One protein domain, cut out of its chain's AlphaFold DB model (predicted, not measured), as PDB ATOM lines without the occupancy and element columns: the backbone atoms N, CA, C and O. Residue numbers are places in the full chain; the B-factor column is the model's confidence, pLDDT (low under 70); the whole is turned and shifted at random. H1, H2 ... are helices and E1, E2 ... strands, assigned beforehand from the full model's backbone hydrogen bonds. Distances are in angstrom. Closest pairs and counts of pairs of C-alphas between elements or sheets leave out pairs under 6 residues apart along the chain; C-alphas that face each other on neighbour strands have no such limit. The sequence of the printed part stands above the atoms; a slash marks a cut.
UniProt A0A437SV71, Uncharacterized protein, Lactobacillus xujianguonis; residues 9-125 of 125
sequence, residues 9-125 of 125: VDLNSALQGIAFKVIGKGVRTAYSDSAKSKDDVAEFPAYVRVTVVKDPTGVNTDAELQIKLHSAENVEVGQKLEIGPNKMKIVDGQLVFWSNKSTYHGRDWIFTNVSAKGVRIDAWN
ATOM      1  N   VAL A   9     -11.409  24.972 -35.480       93.75
ATOM      2  CA  VAL A   9     -11.311  25.235 -34.040       93.75
ATOM      3  C   VAL A   9      -9.864  25.100 -33.586       93.75
ATOM      4  O   VAL A   9      -9.060  24.438 -34.248       93.75
ATOM      5  N   ASP A  10      -9.538  25.731 -32.461       94.88
ATOM      6  CA  ASP A  10      -8.230  25.584 -31.828       94.88
ATOM      7  C   ASP A  10      -8.023  24.135 -31.360       94.88
ATOM      8  O   ASP A  10      -8.841  23.562 -30.633       94.88
ATOM      9  N   LEU A  11      -6.924  23.531 -31.810       94.62
ATOM     10  CA  LEU A  11      -6.616  22.128 -31.540       94.62
ATOM     11  C   LEU A  11      -6.265  21.896 -30.068       94.62
ATOM     12  O   LEU A  11      -6.569  20.834 -29.533       94.62
ATOM     13  N   ASN A  12      -5.647  22.876 -29.409       94.81
ATOM     14  CA  ASN A  12      -5.257  22.738 -28.007       94.81
ATOM     15  C   ASN A  12      -6.481  22.674 -27.096       94.81
ATOM     16  O   ASN A  12      -6.557  21.807 -26.234       94.81
ATOM     17  N   SER A  13      -7.474  23.520 -27.358       93.19
ATOM     18  CA  SER A  13      -8.763  23.516 -26.670       93.19
ATOM     19  C   SER A  13      -9.500  22.187 -26.855       93.19
ATOM     20  O   SER A  13     -10.081  21.668 -25.906       93.19
ATOM     21  N   ALA A  14      -9.441  21.603 -28.057       91.69
ATOM     22  CA  ALA A  14     -10.063  20.309 -28.345       91.69
ATOM     23  C   ALA A  14      -9.351  19.120 -27.669       91.69
ATOM     24  O   ALA A  14      -9.995  18.114 -27.384       91.69
ATOM     25  N   LEU A  15      -8.040  19.220 -27.425       92.75
ATOM     26  CA  LEU A  15      -7.221  18.151 -26.834       92.75
ATOM     27  C   LEU A  15      -6.842  18.411 -25.367       92.75
ATOM     28  O   LEU A  15      -5.995  17.711 -24.812       92.75
ATOM     29  N   GLN A  16      -7.444  19.418 -24.741       93.38
ATOM     30  CA  GLN A  16      -7.096  19.877 -23.402       93.38
ATOM     31  C   GLN A  16      -7.174  18.734 -22.375       93.38
ATOM     32  O   GLN A  16      -8.217  18.114 -22.181       93.38
ATOM     33  N   GLY A  17      -6.061  18.476 -21.683       92.69
ATOM     34  CA  GLY A  17      -5.943  17.431 -20.662       92.69
ATOM     35  C   GLY A  17      -5.755  16.010 -21.201       92.69
ATOM     36  O   GLY A  17      -5.639  15.078 -20.402       92.69
ATOM     37  N   ILE A  18      -5.707  15.820 -22.524       95.31
ATOM     38  CA  ILE A  18      -5.408  14.517 -23.125       95.31
ATOM     39  C   ILE A  18      -3.899  14.271 -23.070       95.31
ATOM     40  O   ILE A  18      -3.091  15.136 -23.429       95.31
ATOM     41  N   ALA A  19      -3.526  13.064 -22.640       95.88
ATOM     42  CA  ALA A  19      -2.155  12.586 -22.699       95.88
ATOM     43  C   ALA A  19      -1.969  11.582 -23.837       95.88
ATOM     44  O   ALA A  19      -2.781  10.682 -24.066       95.88
ATOM     45  N   PHE A  20      -0.831  11.710 -24.500       96.12
ATOM     46  CA  PHE A  20      -0.444  10.983 -25.688       96.12
ATOM     47  C   PHE A  20       0.895  10.282 -25.483       96.12
ATOM     48  O   PHE A  20       1.763  10.765 -24.753       96.12
ATOM     49  N   LYS A  21       1.097   9.180 -26.200       97.44
ATOM     50  CA  LYS A  21       2.417   8.613 -26.472       97.44
ATOM     51  C   LYS A  21       2.700   8.738 -27.960       97.44
ATOM     52  O   LYS A  21       1.887   8.307 -28.774       97.44
ATOM     53  N   VAL A  22       3.851   9.296 -28.318       97.56
ATOM     54  CA  VAL A  22       4.304   9.330 -29.711       97.56
ATOM     55  C   VAL A  22       4.644   7.909 -30.148       97.56
ATOM     56  O   VAL A  22       5.489   7.252 -29.541       97.56
ATOM     57  N   ILE A  23       3.988   7.433 -31.200       97.81
ATOM     58  CA  ILE A  23       4.203   6.096 -31.777       97.81
ATOM     59  C   ILE A  23       4.901   6.158 -33.139       97.81
ATOM     60  O   ILE A  23       5.415   5.151 -33.612       97.81
ATOM     61  N   GLY A  24       4.971   7.338 -33.759       96.81
ATOM     62  CA  GLY A  24       5.736   7.550 -34.984       96.81
ATOM     63  C   GLY A  24       5.874   9.025 -35.345       96.81
ATOM     64  O   GLY A  24       5.030   9.840 -34.984       96.81
ATOM     65  N   LYS A  25       6.918   9.361 -36.098       97.12
ATOM     66  CA  LYS A  25       7.081  10.649 -36.783       97.12
ATOM     67  C   LYS A  25       7.673  10.414 -38.167       97.12
ATOM     68  O   LYS A  25       8.276   9.368 -38.397       97.12
ATOM     69  N   GLY A  26       7.503  11.358 -39.080       95.50
ATOM     70  CA  GLY A  26       8.100  11.237 -40.404       95.50
ATOM     71  C   GLY A  26       7.779  12.393 -41.334       95.50
ATOM     72  O   GLY A  26       7.093  13.348 -40.964       95.50
ATOM     73  N   VAL A  27       8.283  12.272 -42.559       95.62
ATOM     74  CA  VAL A  27       7.989  13.188 -43.662       95.62
ATOM     75  C   VAL A  27       6.741  12.695 -44.386       95.62
ATOM     76  O   VAL A  27       6.569  11.502 -44.639       95.62
ATOM     77  N   ARG A  28       5.839  13.618 -44.699       94.25
ATOM     78  CA  ARG A  28       4.616  13.365 -45.448       94.25
ATOM     79  C   ARG A  28       4.909  13.358 -46.939       94.25
ATOM     80  O   ARG A  28       5.654  14.183 -47.453       94.25
ATOM     81  N   THR A  29       4.225  12.469 -47.642       89.62
ATOM     82  CA  THR A  29       4.146  12.446 -49.100       89.62
ATOM     83  C   THR A  29       2.705  12.698 -49.530       89.62
ATOM     84  O   THR A  29       1.751  12.405 -48.799       89.62
ATOM     85  N   ALA A  30       2.521  13.305 -50.702       86.56
ATOM     86  CA  ALA A  30       1.186  13.526 -51.241       86.56
ATOM     87  C   ALA A  30       0.585  12.179 -51.662       86.56
ATOM     88  O   ALA A  30       1.131  11.489 -52.514       86.56
ATOM     89  N   TYR A  31      -0.550  11.812 -51.065       75.75
ATOM     90  CA  TYR A  31      -1.240  10.549 -51.365       75.75
ATOM     91  C   TYR A  31      -1.890  10.535 -52.760       75.75
ATOM     92  O   TYR A  31      -2.207   9.481 -53.300       75.75
ATOM     93  N   SER A  32      -2.126  11.712 -53.343       79.06
ATOM     94  CA  SER A  32      -2.678  11.854 -54.687       79.06
ATOM     95  C   SER A  32      -1.940  12.940 -55.451       79.06
ATOM     96  O   SER A  32      -1.434  13.891 -54.850       79.06
ATOM     97  N   ASP A  33      -1.969  12.849 -56.777       76.94
ATOM     98  CA  ASP A  33      -1.390  13.858 -57.663       76.94
ATOM     99  C   ASP A  33      -2.176  15.176 -57.724       76.94
ATOM    100  O   ASP A  33      -1.791  16.096 -58.448       76.94
ATOM    101  N   SER A  34      -3.260  15.307 -56.953       81.00
ATOM    102  CA  SER A  34      -4.041  16.539 -56.930       81.00
ATOM    103  C   SER A  34      -3.222  17.713 -56.379       81.00
ATOM    104  O   SER A  34      -2.518  17.574 -55.377       81.00
ATOM    105  N   ALA A  35      -3.372  18.894 -56.995       78.88
ATOM    106  CA  ALA A  35      -2.711  20.128 -56.551       78.88
ATOM    107  C   ALA A  35      -2.947  20.381 -55.054       78.88
ATOM    108  O   ALA A  35      -2.007  20.553 -54.292       78.88
ATOM    109  N   LYS A  36      -4.192  20.210 -54.595       83.75
ATOM    110  CA  LYS A  36      -4.562  20.366 -53.183       83.75
ATOM    111  C   LYS A  36      -3.807  19.421 -52.239       83.75
ATOM    112  O   LYS A  36      -3.497  19.811 -51.116       83.75
ATOM    113  N   SER A  37      -3.563  18.171 -52.639       83.12
ATOM    114  CA  SER A  37      -2.774  17.236 -51.825       83.12
ATOM    115  C   SER A  37      -1.298  17.618 -51.789       83.12
ATOM    116  O   SER A  37      -0.672  17.439 -50.747       83.12
ATOM    117  N   LYS A  38      -0.759  18.143 -52.895       88.88
ATOM    118  CA  LYS A  38       0.622  18.632 -52.971       88.88
ATOM    119  C   LYS A  38       0.805  19.888 -52.118       88.88
ATOM    120  O   LYS A  38       1.714  19.906 -51.298       88.88
ATOM    121  N   ASP A  39      -0.116  20.845 -52.204       91.75
ATOM    122  CA  ASP A  39      -0.106  22.070 -51.394       91.75
ATOM    123  C   ASP A  39      -0.190  21.754 -49.890       91.75
ATOM    124  O   ASP A  39       0.583  22.279 -49.098       91.75
ATOM    125  N   ASP A  40      -1.065  20.822 -49.486       89.19
ATOM    126  CA  ASP A  40      -1.217  20.412 -48.077       89.19
ATOM    127  C   ASP A  40       0.036  19.733 -47.498       89.19
ATOM    128  O   ASP A  40       0.232  19.742 -46.282       89.19
ATOM    129  N   VAL A  41       0.848  19.091 -48.341       92.88
ATOM    130  CA  VAL A  41       2.130  18.484 -47.944       92.88
ATOM    131  C   VAL A  41       3.260  19.505 -47.997       92.88
ATOM    132  O   VAL A  41       4.122  19.466 -47.130       92.88
ATOM    133  N   ALA A  42       3.244  20.433 -48.951       92.81
ATOM    134  CA  ALA A  42       4.206  21.528 -49.004       92.81
ATOM    135  C   ALA A  42       4.079  22.455 -47.786       92.81
ATOM    136  O   ALA A  42       5.087  22.863 -47.220       92.81
ATOM    137  N   GLU A  43       2.846  22.743 -47.357       93.69
ATOM    138  CA  GLU A  43       2.572  23.545 -46.162       93.69
ATOM    139  C   GLU A  43       2.909  22.766 -44.881       93.69
ATOM    140  O   GLU A  43       3.645  23.260 -44.037       93.69
ATOM    141  N   PHE A  44       2.452  21.514 -44.758       95.00
ATOM    142  CA  PHE A  44       2.701  20.668 -43.584       95.00
ATOM    143  C   PHE A  44       3.499  19.409 -43.968       95.00
ATOM    144  O   PHE A  44       2.898  18.339 -44.114       95.00
ATOM    145  N   PRO A  45       4.825  19.490 -44.152       96.25
ATOM    146  CA  PRO A  45       5.634  18.378 -44.653       96.25
ATOM    147  C   PRO A  45       5.908  17.280 -43.629       96.25
ATOM    148  O   PRO A  45       6.344  16.204 -44.021       96.25
ATOM    149  N   ALA A  46       5.660  17.491 -42.340       97.19
ATOM    150  CA  ALA A  46       5.920  16.501 -41.300       97.19
ATOM    151  C   ALA A  46       4.623  15.914 -40.727       97.19
ATOM    152  O   ALA A  46       3.534  16.485 -40.843       97.19
ATOM    153  N   TYR A  47       4.728  14.754 -40.086       96.31
ATOM    154  CA  TYR A  47       3.656  14.210 -39.261       96.31
ATOM    155  C   TYR A  47       4.178  13.635 -37.951       96.31
ATOM    156  O   TYR A  47       5.314  13.167 -37.861       96.31
ATOM    157  N   VAL A  48       3.286  13.602 -36.964       97.44
ATOM    158  CA  VAL A  48       3.444  12.859 -35.713       97.44
ATOM    159  C   VAL A  48       2.208  11.986 -35.534       97.44
ATOM    160  O   VAL A  48       1.081  12.470 -35.628       97.44
ATOM    161  N   ARG A  49       2.414  10.690 -35.306       97.06
ATOM    162  CA  ARG A  49       1.377   9.734 -34.910       97.06
ATOM    163  C   ARG A  49       1.455   9.518 -33.411       97.06
ATOM    164  O   ARG A  49       2.532   9.256 -32.869       97.06
ATOM    165  N   VAL A  50       0.307   9.604 -32.761       96.62
ATOM    166  CA  VAL A  50       0.169   9.432 -31.321       96.62
ATOM    167  C   VAL A  50      -0.927   8.431 -30.993       96.62
ATOM    168  O   VAL A  50      -1.926   8.357 -31.704       96.62
ATOM    169  N   THR A  51      -0.749   7.718 -29.886       96.94
ATOM    170  CA  THR A  51      -1.806   6.964 -29.203       96.94
ATOM    171  C   THR A  51      -2.240   7.740 -27.970       96.94
ATOM    172  O   THR A  51      -1.393   8.228 -27.215       96.94
ATOM    173  N   VAL A  52      -3.546   7.832 -27.747       96.38
ATOM    174  CA  VAL A  52      -4.121   8.374 -26.514       96.38
ATOM    175  C   VAL A  52      -3.858   7.398 -25.371       96.38
ATOM    176  O   VAL A  52      -4.337   6.270 -25.385       96.38
ATOM    177  N   VAL A  53      -3.105   7.840 -24.364       96.19
ATOM    178  CA  VAL A  53      -2.817   7.040 -23.157       96.19
ATOM    179  C   VAL A  53      -3.676   7.447 -21.965       96.19
ATOM    180  O   VAL A  53      -3.783   6.699 -20.997       96.19
ATOM    181  N   LYS A  54      -4.262   8.647 -22.009       94.69
ATOM    182  CA  LYS A  54      -5.219   9.125 -21.014       94.69
ATOM    183  C   LYS A  54      -6.152  10.144 -21.650       94.69
ATOM    184  O   LYS A  54      -5.694  11.170 -22.146       94.69
ATOM    185  N   ASP A  55      -7.445   9.880 -21.555       92.81
ATOM    186  CA  ASP A  55      -8.521  10.793 -21.931       92.81
ATOM    187  C   ASP A  55      -9.393  11.053 -20.688       92.81
ATOM    188  O   ASP A  55      -9.905  10.087 -20.116       92.81
ATOM    189  N   PRO A  56      -9.580  12.312 -20.250       88.75
ATOM    190  CA  PRO A  56     -10.450  12.645 -19.119       88.75
ATOM    191  C   PRO A  56     -11.894  12.144 -19.261       88.75
ATOM    192  O   PRO A  56     -12.554  11.905 -18.254       88.75
ATOM    193  N   THR A  57     -12.385  11.979 -20.491       91.12
ATOM    194  CA  THR A  57     -13.734  11.462 -20.764       91.12
ATOM    195  C   THR A  57     -13.793   9.933 -20.785       91.12
ATOM    196  O   THR A  57     -14.876   9.361 -20.710       91.12
ATOM    197  N   GLY A  58     -12.639   9.266 -20.903       89.44
ATOM    198  CA  GLY A  58     -12.517   7.813 -21.039       89.44
ATOM    199  C   GLY A  58     -12.932   7.248 -22.402       89.44
ATOM    200  O   GLY A  58     -12.818   6.043 -22.602       89.44
ATOM    201  N   VAL A  59     -13.389   8.084 -23.341       89.62
ATOM    202  CA  VAL A  59     -13.979   7.631 -24.612       89.62
ATOM    203  C   VAL A  59     -12.919   7.238 -25.639       89.62
ATOM    204  O   VAL A  59     -13.127   6.298 -26.400       89.62
ATOM    205  N   ASN A  60     -11.789   7.946 -25.673       89.62
ATOM    206  CA  ASN A  60     -10.810   7.836 -26.756       89.62
ATOM    207  C   ASN A  60      -9.506   7.143 -26.341       89.62
ATOM    208  O   ASN A  60      -8.509   7.268 -27.044       89.62
ATOM    209  N   THR A  61      -9.471   6.443 -25.203       90.81
ATOM    210  CA  THR A  61      -8.282   5.676 -24.786       90.81
ATOM    211  C   THR A  61      -7.899   4.662 -25.867       90.81
ATOM    212  O   THR A  61      -8.771   4.066 -26.491       90.81
ATOM    213  N   ASP A  62      -6.597   4.514 -26.118       92.06
ATOM    214  CA  ASP A  62      -6.005   3.677 -27.174       92.06
ATOM    215  C   ASP A  62      -6.291   4.127 -28.616       92.06
ATOM    216  O   ASP A  62      -5.732   3.566 -29.561       92.06
ATOM    217  N   ALA A  63      -7.084   5.186 -28.815       93.50
ATOM    218  CA  ALA A  63      -7.283   5.759 -30.136       93.50
ATOM    219  C   ALA A  63      -5.977   6.352 -30.679       93.50
ATOM    220  O   ALA A  63      -5.168   6.936 -29.950       93.50
ATOM    221  N   GLU A  64      -5.798   6.241 -31.993       94.44
ATOM    222  CA  GLU A  64      -4.682   6.857 -32.696       94.44
ATOM    223  C   GLU A  64      -5.097   8.151 -33.389       94.44
ATOM    224  O   GLU A  64      -6.164   8.257 -33.995       94.44
ATOM    225  N   LEU A  65      -4.196   9.126 -33.357       92.38
ATOM    226  CA  LEU A  65      -4.326  10.381 -34.077       92.38
ATOM    227  C   LEU A  65      -3.032  10.663 -34.836       92.38
ATOM    228  O   LEU A  65      -1.930  10.493 -34.314       92.38
ATOM    229  N   GLN A  66      -3.165  11.155 -36.065       94.69
ATOM    230  CA  GLN A  66      -2.051  11.729 -36.808       94.69
ATOM    231  C   GLN A  66      -2.208  13.247 -36.895       94.69
ATOM    232  O   GLN A  66      -3.217  13.750 -37.388       94.69
ATOM    233  N   ILE A  67      -1.177  13.967 -36.459       95.75
ATOM    234  CA  ILE A  67      -1.094  15.425 -36.504       95.75
ATOM    235  C   ILE A  67      -0.124  15.806 -37.623       95.75
ATOM    236  O   ILE A  67       0.998  15.302 -37.676       95.75
ATOM    237  N   LYS A  68      -0.562  16.677 -38.534       96.56
ATOM    238  CA  LYS A  68       0.277  17.227 -39.607       96.56
ATOM    239  C   LYS A  68       1.008  18.460 -39.086       96.56
ATOM    240  O   LYS A  68       0.362  19.325 -38.499       96.56
ATOM    241  N   LEU A  69       2.313  18.547 -39.304       96.56
ATOM    242  CA  LEU A  69       3.153  19.613 -38.763       96.56
ATOM    243  C   LEU A  69       4.038  20.247 -39.838       96.56
ATOM    244  O   LEU A  69       4.333  19.614 -40.853       96.56
ATOM    245  N   HIS A  70       4.499  21.474 -39.591       96.88
ATOM    246  CA  HIS A  70       5.619  22.045 -40.347       96.88
ATOM    247  C   HIS A  70       6.928  21.333 -39.990       96.88
ATOM    248  O   HIS A  70       7.697  20.971 -40.873       96.88
ATOM    249  N   SER A  71       7.153  21.084 -38.696       95.06
ATOM    250  CA  SER A  71       8.301  20.333 -38.187       95.06
ATOM    251  C   SER A  71       7.895  19.408 -37.039       95.06
ATOM    252  O   SER A  71       7.019  19.727 -36.235       95.06
ATOM    253  N   ALA A  72       8.554  18.250 -36.976       95.00
ATOM    254  CA  ALA A  72       8.421  17.251 -35.916       95.00
ATOM    255  C   ALA A  72       9.769  16.962 -35.223       95.00
ATOM    256  O   ALA A  72       9.949  15.905 -34.621       95.00
ATOM    257  N   GLU A  73      10.742  17.869 -35.342       93.62
ATOM    258  CA  GLU A  73      12.105  17.675 -34.822       93.62
ATOM    259  C   GLU A  73      12.165  17.636 -33.295       93.62
ATOM    260  O   GLU A  73      13.006  16.952 -32.728       93.62
ATOM    261  N   ASN A  74      11.252  18.336 -32.627       91.94
ATOM    262  CA  ASN A  74      11.249  18.512 -31.178       91.94
ATOM    263  C   ASN A  74      10.437  17.454 -30.416       91.94
ATOM    264  O   ASN A  74      10.180  17.613 -29.222       91.94
ATOM    265  N   VAL A  75      10.030  16.381 -31.095       94.50
ATOM    266  CA  VAL A  75       9.366  15.238 -30.472       94.50
ATOM    267  C   VAL A  75      10.048  13.938 -30.846       94.50
ATOM    268  O   VAL A  75      10.516  13.774 -31.970       94.50
ATOM    269  N   GLU A  76      10.049  12.980 -29.925       96.19
ATOM    270  CA  GLU A  76      10.663  11.669 -30.132       96.19
ATOM    271  C   GLU A  76       9.665  10.525 -30.010       96.19
ATOM    272  O   GLU A  76       8.701  10.580 -29.246       96.19
ATOM    273  N   VAL A  77       9.903   9.451 -30.765       97.56
ATOM    274  CA  VAL A  77       9.086   8.237 -30.658       97.56
ATOM    275  C   VAL A  77       9.246   7.645 -29.258       97.56
ATOM    276  O   VAL A  77      10.348   7.508 -28.741       97.56
ATOM    277  N   GLY A  78       8.124   7.305 -28.628       97.12
ATOM    278  CA  GLY A  78       8.057   6.849 -27.243       97.12
ATOM    279  C   GLY A  78       7.837   7.965 -26.219       97.12
ATOM    280  O   GLY A  78       7.431   7.655 -25.095       97.12
ATOM    281  N   GLN A  79       8.028   9.236 -26.592       96.56
ATOM    282  CA  GLN A  79       7.793  10.376 -25.707       96.56
ATOM    283  C   GLN A  79       6.326  10.440 -25.272       96.56
ATOM    284  O   GLN A  79       5.409  10.242 -26.076       96.56
ATOM    285  N   LYS A  80       6.107  10.741 -23.989       96.38
ATOM    286  CA  LYS A  80       4.783  11.053 -23.449       96.38
ATOM    287  C   LYS A  80       4.582  12.562 -23.435       96.38
ATOM    288  O   LYS A  80       5.460  13.297 -22.995       96.38
ATOM    289  N   LEU A  81       3.429  12.998 -23.917       94.50
ATOM    290  CA  LEU A  81       3.051  14.401 -24.044       94.50
ATOM    291  C   LEU A  81       1.675  14.573 -23.419       94.50
ATOM    292  O   LEU A  81       0.824  13.706 -23.578       94.50
ATOM    293  N   GLU A  82       1.427  15.686 -22.749       95.62
ATOM    294  CA  GLU A  82       0.083  16.033 -22.296       95.62
ATOM    295  C   GLU A  82      -0.216  17.463 -22.719       95.62
ATOM    296  O   GLU A  82       0.621  18.350 -22.537       95.62
ATOM    297  N   ILE A  83      -1.384  17.671 -23.324       95.12
ATOM    298  CA  ILE A  83      -1.781  18.982 -23.828       95.12
ATOM    299  C   ILE A  83      -2.435  19.784 -22.709       95.12
ATOM    300  O   ILE A  83      -3.401  19.336 -22.088       95.12
ATOM    301  N   GLY A  84      -1.911  20.979 -22.453       93.44
ATOM    302  CA  GLY A  84      -2.511  21.922 -21.517       93.44
ATOM    303  C   GLY A  84      -1.531  22.948 -20.941       93.44
ATOM    304  O   GLY A  84      -0.334  22.900 -21.238       93.44
ATOM    305  N   PRO A  85      -2.029  23.867 -20.093       90.69
ATOM    306  CA  PRO A  85      -1.214  24.889 -19.443       90.69
ATOM    307  C   PRO A  85      -0.038  24.280 -18.678       90.69
ATOM    308  O   PRO A  85      -0.212  23.285 -17.971       90.69
ATOM    309  N   ASN A  86       1.143  24.891 -18.803       89.50
ATOM    310  CA  ASN A  86       2.413  24.430 -18.220       89.50
ATOM    311  C   ASN A  86       2.862  23.024 -18.672       89.50
ATOM    312  O   ASN A  86       3.691  22.397 -18.012       89.50
ATOM    313  N   LYS A  87       2.294  22.498 -19.765       93.62
ATOM    314  CA  LYS A  87       2.662  21.207 -20.362       93.62
ATOM    315  C   LYS A  87       3.048  21.422 -21.822       93.62
ATOM    316  O   LYS A  87       3.879  22.278 -22.105       93.62
ATOM    317  N   MET A  88       2.460  20.665 -22.744       94.62
ATOM    318  CA  MET A  88       2.711  20.786 -24.175       94.62
ATOM    319  C   MET A  88       1.550  21.493 -24.878       94.62
ATOM    320  O   MET A  88       0.405  21.459 -24.422       94.62
ATOM    321  N   LYS A  89       1.843  22.087 -26.031       95.25
ATOM    322  CA  LYS A  89       0.877  22.650 -26.972       95.25
ATOM    323  C   LYS A  89       1.251  22.300 -28.396       95.25
ATOM    324  O   LYS A  89       2.422  22.112 -28.713       95.25
ATOM    325  N   ILE A  90       0.265  22.287 -29.279       95.56
ATOM    326  CA  ILE A  90       0.495  22.318 -30.718       95.56
ATOM    327  C   ILE A  90       0.462  23.788 -31.139       95.56
ATOM    328  O   ILE A  90      -0.586  24.434 -31.076       95.56
ATOM    329  N   VAL A  91       1.623  24.333 -31.506       95.38
ATOM    330  CA  VAL A  91       1.775  25.740 -31.911       95.38
ATOM    331  C   VAL A  91       0.942  25.989 -33.165       95.38
ATOM    332  O   VAL A  91       1.051  25.226 -34.127       95.38
ATOM    333  N   ASP A  92       0.097  27.021 -33.123       94.69
ATOM    334  CA  ASP A  92      -0.909  27.339 -34.149       94.69
ATOM    335  C   ASP A  92      -1.762  26.123 -34.546       94.69
ATOM    336  O   ASP A  92      -2.098  25.902 -35.711       94.69
ATOM    337  N   GLY A  93      -2.075  25.289 -33.552       93.69
ATOM    338  CA  GLY A  93      -2.814  24.054 -33.729       93.69
ATOM    339  C   GLY A  93      -4.245  24.298 -34.198       93.69
ATOM    340  O   GLY A  93      -5.028  24.971 -33.532       93.69
ATOM    341  N   GLN A  94      -4.625  23.678 -35.311       95.88
ATOM    342  CA  GLN A  94      -5.966  23.759 -35.877       95.88
ATOM    343  C   GLN A  94      -6.576  22.372 -36.045       95.88
ATOM    344  O   GLN A  94      -5.953  21.452 -36.584       95.88
ATOM    345  N   LEU A  95      -7.835  22.247 -35.638       93.19
ATOM    346  CA  LEU A  95      -8.682  21.109 -35.948       93.19
ATOM    347  C   LEU A  95      -9.726  21.549 -36.972       93.19
ATOM    348  O   LEU A  95     -10.599  22.374 -36.701       93.19
ATOM    349  N   VAL A  96      -9.601  21.015 -38.181       91.06
ATOM    350  CA  VAL A  96     -10.458  21.368 -39.311       91.06
ATOM    351  C   VAL A  96     -11.421  20.230 -39.577       91.06
ATOM    352  O   VAL A  96     -10.990  19.111 -39.863       91.06
ATOM    353  N   PHE A  97     -12.714  20.537 -39.576       87.25
ATOM    354  CA  PHE A  97     -13.749  19.592 -39.975       87.25
ATOM    355  C   PHE A  97     -14.246  19.920 -41.376       87.25
ATOM    356  O   PHE A  97     -14.359  21.086 -41.755       87.25
ATOM    357  N   TRP A  98     -14.581  18.901 -42.159       85.31
ATOM    358  CA  TRP A  98     -15.393  19.099 -43.355       85.31
ATOM    359  C   TRP A  98     -16.366  17.950 -43.526       85.31
ATOM    360  O   TRP A  98     -16.002  16.769 -43.512       85.31
ATOM    361  N   SER A  99     -17.619  18.328 -43.719       82.69
ATOM    362  CA  SER A  99     -18.700  17.385 -43.918       82.69
ATOM    363  C   SER A  99     -18.944  17.182 -45.405       82.69
ATOM    364  O   SER A  99     -18.924  18.125 -46.200       82.69
ATOM    365  N   ASN A 100     -19.172  15.934 -45.789       80.31
ATOM    366  CA  ASN A 100     -19.645  15.594 -47.117       80.31
ATOM    367  C   ASN A 100     -21.019  14.947 -46.988       80.31
ATOM    368  O   ASN A 100     -21.256  14.128 -46.100       80.31
ATOM    369  N   LYS A 101     -21.908  15.334 -47.898       81.12
ATOM    370  CA  LYS A 101     -23.182  14.663 -48.095       81.12
ATOM    371  C   LYS A 101     -22.957  13.478 -49.029       81.12
ATOM    372  O   LYS A 101     -22.336  13.642 -50.078       81.12
ATOM    373  N   SER A 102     -23.456  12.315 -48.644       81.25
ATOM    374  CA  SER A 102     -23.552  11.121 -49.481       81.25
ATOM    375  C   SER A 102     -24.956  10.540 -49.362       81.25
ATOM    376  O   SER A 102     -25.687  10.879 -48.435       81.25
ATOM    377  N   THR A 103     -25.328   9.656 -50.277       84.00
ATOM    378  CA  THR A 103     -26.560   8.877 -50.174       84.00
ATOM    379  C   THR A 103     -26.184   7.428 -49.891       84.00
ATOM    380  O   THR A 103     -25.445   6.817 -50.659       84.00
ATOM    381  N   TYR A 104     -26.680   6.877 -48.784       75.81
ATOM    382  CA  TYR A 104     -26.481   5.476 -48.406       75.81
ATOM    383  C   TYR A 104     -27.849   4.837 -48.157       75.81
ATOM    384  O   TYR A 104     -28.629   5.332 -47.342       75.81
ATOM    385  N   HIS A 105     -28.168   3.783 -48.918       80.38
ATOM    386  CA  HIS A 105     -29.490   3.129 -48.940       80.38
ATOM    387  C   HIS A 105     -30.666   4.102 -49.132       80.38
ATOM    388  O   HIS A 105     -31.665   4.044 -48.420       80.38
ATOM    389  N   GLY A 106     -30.527   5.049 -50.066       87.94
ATOM    390  CA  GLY A 106     -31.575   6.028 -50.385       87.94
ATOM    391  C   GLY A 106     -31.804   7.108 -49.320       87.94
ATOM    392  O   GLY A 106     -32.693   7.937 -49.485       87.94
ATOM    393  N   ARG A 107     -31.010   7.130 -48.241       84.25
ATOM    394  CA  ARG A 107     -31.041   8.184 -47.220       84.25
ATOM    395  C   ARG A 107     -29.845   9.104 -47.376       84.25
ATOM    396  O   ARG A 107     -28.746   8.654 -47.697       84.25
ATOM    397  N   ASP A 108     -30.060  10.384 -47.107       86.88
ATOM    398  CA  ASP A 108     -28.980  11.355 -47.026       86.88
ATOM    399  C   ASP A 108     -28.171  11.134 -45.749       86.88
ATOM    400  O   ASP A 108     -28.703  11.128 -44.641       86.88
ATOM    401  N   TRP A 109     -26.867  10.970 -45.923       80.31
ATOM    402  CA  TRP A 109     -25.889  10.824 -44.860       80.31
ATOM    403  C   TRP A 109     -24.909  11.983 -44.908       80.31
ATOM    404  O   TRP A 109     -24.404  12.356 -45.968       80.31
ATOM    405  N   ILE A 110     -24.608  12.531 -43.737       79.31
ATOM    406  CA  ILE A 110     -23.536  13.502 -43.562       79.31
ATOM    407  C   ILE A 110     -22.426  12.788 -42.805       79.31
ATOM    408  O   ILE A 110     -22.613  12.403 -41.656       79.31
ATOM    409  N   PHE A 111     -21.273  12.617 -43.446       79.06
ATOM    410  CA  PHE A 111     -20.070  12.161 -42.757       79.06
ATOM    411  C   PHE A 111     -19.084  13.317 -42.638       79.06
ATOM    412  O   PHE A 111     -18.894  14.095 -43.580       79.06
ATOM    413  N   THR A 112     -18.462  13.431 -41.469       78.31
ATOM    414  CA  THR A 112     -17.524  14.506 -41.149       78.31
ATOM    415  C   THR A 112     -16.124  13.934 -41.069       78.31
ATOM    416  O   THR A 112     -15.864  12.998 -40.322       78.31
ATOM    417  N   ASN A 113     -15.224  14.506 -41.857       83.31
ATOM    418  CA  ASN A 113     -13.801  14.220 -41.766       83.31
ATOM    419  C   ASN A 113     -13.141  15.262 -40.874       83.31
ATOM    420  O   ASN A 113     -13.611  16.401 -40.795       83.31
ATOM    421  N   VAL A 114     -12.028  14.876 -40.263       87.06
ATOM    422  CA  VAL A 114     -11.246  15.729 -39.375       87.06
ATOM    423  C   VAL A 114      -9.785  15.762 -39.822       87.06
ATOM    424  O   VAL A 114      -9.246  14.769 -40.308       87.06
ATOM    425  N   SER A 115      -9.136  16.915 -39.686       90.50
ATOM    426  CA  SER A 115      -7.694  17.068 -39.890       90.50
ATOM    427  C   SER A 115      -7.113  17.905 -38.761       90.50
ATOM    428  O   SER A 115      -7.472  19.072 -38.627       90.50
ATOM    429  N   ALA A 116      -6.177  17.322 -38.016       94.31
ATOM    430  CA  ALA A 116      -5.343  18.029 -37.052       94.31
ATOM    431  C   ALA A 116      -4.073  18.551 -37.742       94.31
ATOM    432  O   ALA A 116      -3.395  17.807 -38.461       94.31
ATOM    433  N   LYS A 117      -3.778  19.837 -37.555       95.25
ATOM    434  CA  LYS A 117      -2.645  20.549 -38.158       95.25
ATOM    435  C   LYS A 117      -1.989  21.475 -37.140       95.25
ATOM    436  O   LYS A 117      -2.658  21.902 -36.208       95.25
ATOM    437  N   GLY A 118      -0.725  21.819 -37.340       95.25
ATOM    438  CA  GLY A 118      -0.029  22.848 -36.570       95.25
ATOM    439  C   GLY A 118       1.384  23.089 -37.089       95.25
ATOM    440  O   GLY A 118       1.798  22.491 -38.077       95.25
ATOM    441  N   VAL A 119       2.143  23.945 -36.415       95.38
ATOM    442  CA  VAL A 119       3.538  24.233 -36.781       95.38
ATOM    443  C   VAL A 119       4.475  23.181 -36.189       95.38
ATOM    444  O   VAL A 119       5.220  22.531 -36.918       95.38
ATOM    445  N   ARG A 120       4.424  23.000 -34.866       95.19
ATOM    446  CA  ARG A 120       5.245  22.061 -34.081       95.19
ATOM    447  C   ARG A 120       4.566  21.766 -32.740       95.19
ATOM    448  O   ARG A 120       3.590  22.434 -32.396       95.19
ATOM    449  N   ILE A 121       5.091  20.816 -31.966       93.69
ATOM    450  CA  ILE A 121       4.613  20.525 -30.604       93.69
ATOM    451  C   ILE A 121       5.620  21.067 -29.594       93.69
ATOM    452  O   ILE A 121       6.734  20.578 -29.563       93.69
ATOM    453  N   ASP A 122       5.265  22.050 -28.779       93.31
ATOM    454  CA  ASP A 122       6.215  22.787 -27.930       93.31
ATOM    455  C   ASP A 122       5.713  22.919 -26.488       93.31
ATOM    456  O   ASP A 122       4.547  22.635 -26.215       93.31
ATOM    457  N   ALA A 123       6.568  23.366 -25.572       90.12
ATOM    458  CA  ALA A 123       6.145  23.684 -24.214       90.12
ATOM    459  C   ALA A 123       5.170  24.877 -24.196       90.12
ATOM    460  O   ALA A 123       5.262  25.825 -24.989       90.12
ATOM    461  N   TRP A 124       4.207  24.835 -23.277       81.38
ATOM    462  CA  TRP A 124       3.308  25.948 -22.997       81.38
ATOM    463  C   TRP A 124       4.024  26.947 -22.080       81.38
ATOM    464  O   TRP A 124       3.861  26.889 -20.865       81.38
ATOM    465  N   ASN A 125       4.859  27.808 -22.671       70.31
ATOM    466  CA  ASN A 125       5.432  28.976 -21.988       70.31
ATOM    467  C   ASN A 125       4.361  30.025 -21.682       70.31
ATOM    468  O   ASN A 125       3.438  30.167 -22.525       70.31
TER     469      ASN A 125
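AT A GLANCE: This is residues 9 to 125 of the 125 residues of an uncharacterized protein of Lactobacillus xujianguonis (UniProt A0A437SV71). The body is a small, loosely closed barrel made by E4, E1, E2, E3, residues 116 to 118 of E7, E8 and E5; from its side runs a long two-stranded arm, the hairpin of E6 and E7, whose tip, residues 103 to 108, sticks out. H2 lies at one end of the barrel, by the end of E1 and the beginning of E2, and the short H1 lies by the root of E6. The printed part has 117 residues with two named helices and eight named strands, in the order H1 E1 H2 E2 E3 E4 E5 E6 E7 E8, and the class is mostly strand. The larger sheet is mixed, in the order E4 E1 E2 E3 E7 E6, and E5 and E8 form a second, antiparallel sheet. The whole is compact, with a radius of gyration of the C-alphas of 15.5 A and spans of 49 by 34 by 22 A.

HOW THE PARTS SIT: From the first printed residue, residues 9 to 10 make a short antiparallel pairing with residues 94 to 95 of E6, residues 94 to 104. H1, residues 11 to 14, is on the larger sheet at a height over the sheet of 7.5 A and only just over E6, with 3 of its 4 C-alphas; the closest C-alphas of the two, Leu 11 and Gln 94, are 4.7 A apart. E1, residues 19 to 27, bends by 60 degrees at residue 23. H2, residues 35 to 43, only grazes the sheet, with its residues 40 to 43. E2, residues 46 to 54, is antiparallel to E1, with N 21 and O 51 at 2.9 A. E3, residues 64 to 69, forms a hairpin with E2, with N 48 and O 67 at 2.9 A; H2 and E3 are near each other. E4, residues 80 to 82, an edge strand, is antiparallel to E1, with N 20 and O 81 at 2.8 A. E5, residues 88 to 90, has its closest C-alpha to E4 at Met 88, 5.7 A from that of Glu 82. E7, residues 107 to 118, forms a hairpin with the edge strand E6, with N 98 and O 113 at 3.0 A. E7 is also parallel to E3, at 56 degrees, with N 118 and O 68 at 3.0 A. E7 runs on into E8, residues 121 to 123, across a break of 2 residues, at 53 degrees. E8 is antiparallel to E5, with N 89 and O 122 at 2.8 A. E1 and E8 are apart. In H2 every O i to N i+4 pair is within hydrogen-bond range; H1 is too short for such a pair, and its one O i to N i+3 pair is within range.

IN THESE COORDINATES: H1 begins at C-alpha 11, (-6.616, 22.128, -31.540). E1 measures 23.3 A from first to last C-alpha, H2 12.1 A, E2 24.3 A and E3 16.2 A. E4 and E5 have three residues each. E6 measures 30.2 A and E7, the longest strand, 35.9 A; E7 begins at C-alpha 107, (-31.041, 8.184, -47.220). E8, also of three residues, ends at C-alpha 123, (6.145, 23.684, -24.214).

THE WHOLE: The two C-alphas farthest apart, those of Gly 106 and Asn 125, are 52.0 A apart. The larger sheet is strongly twisted, with C-alphas up to 9.1 A off its best plane. Residues 103 to 108 stand free. The printed part has no cut and ends at residue 125, the chain's last residue. No link is long; those from E1 to H2, E2 to E3 and E3 to E4 are short, and the others are tight. The mean pLDDT of the printed part is 91.2, and no printed residue is under 70.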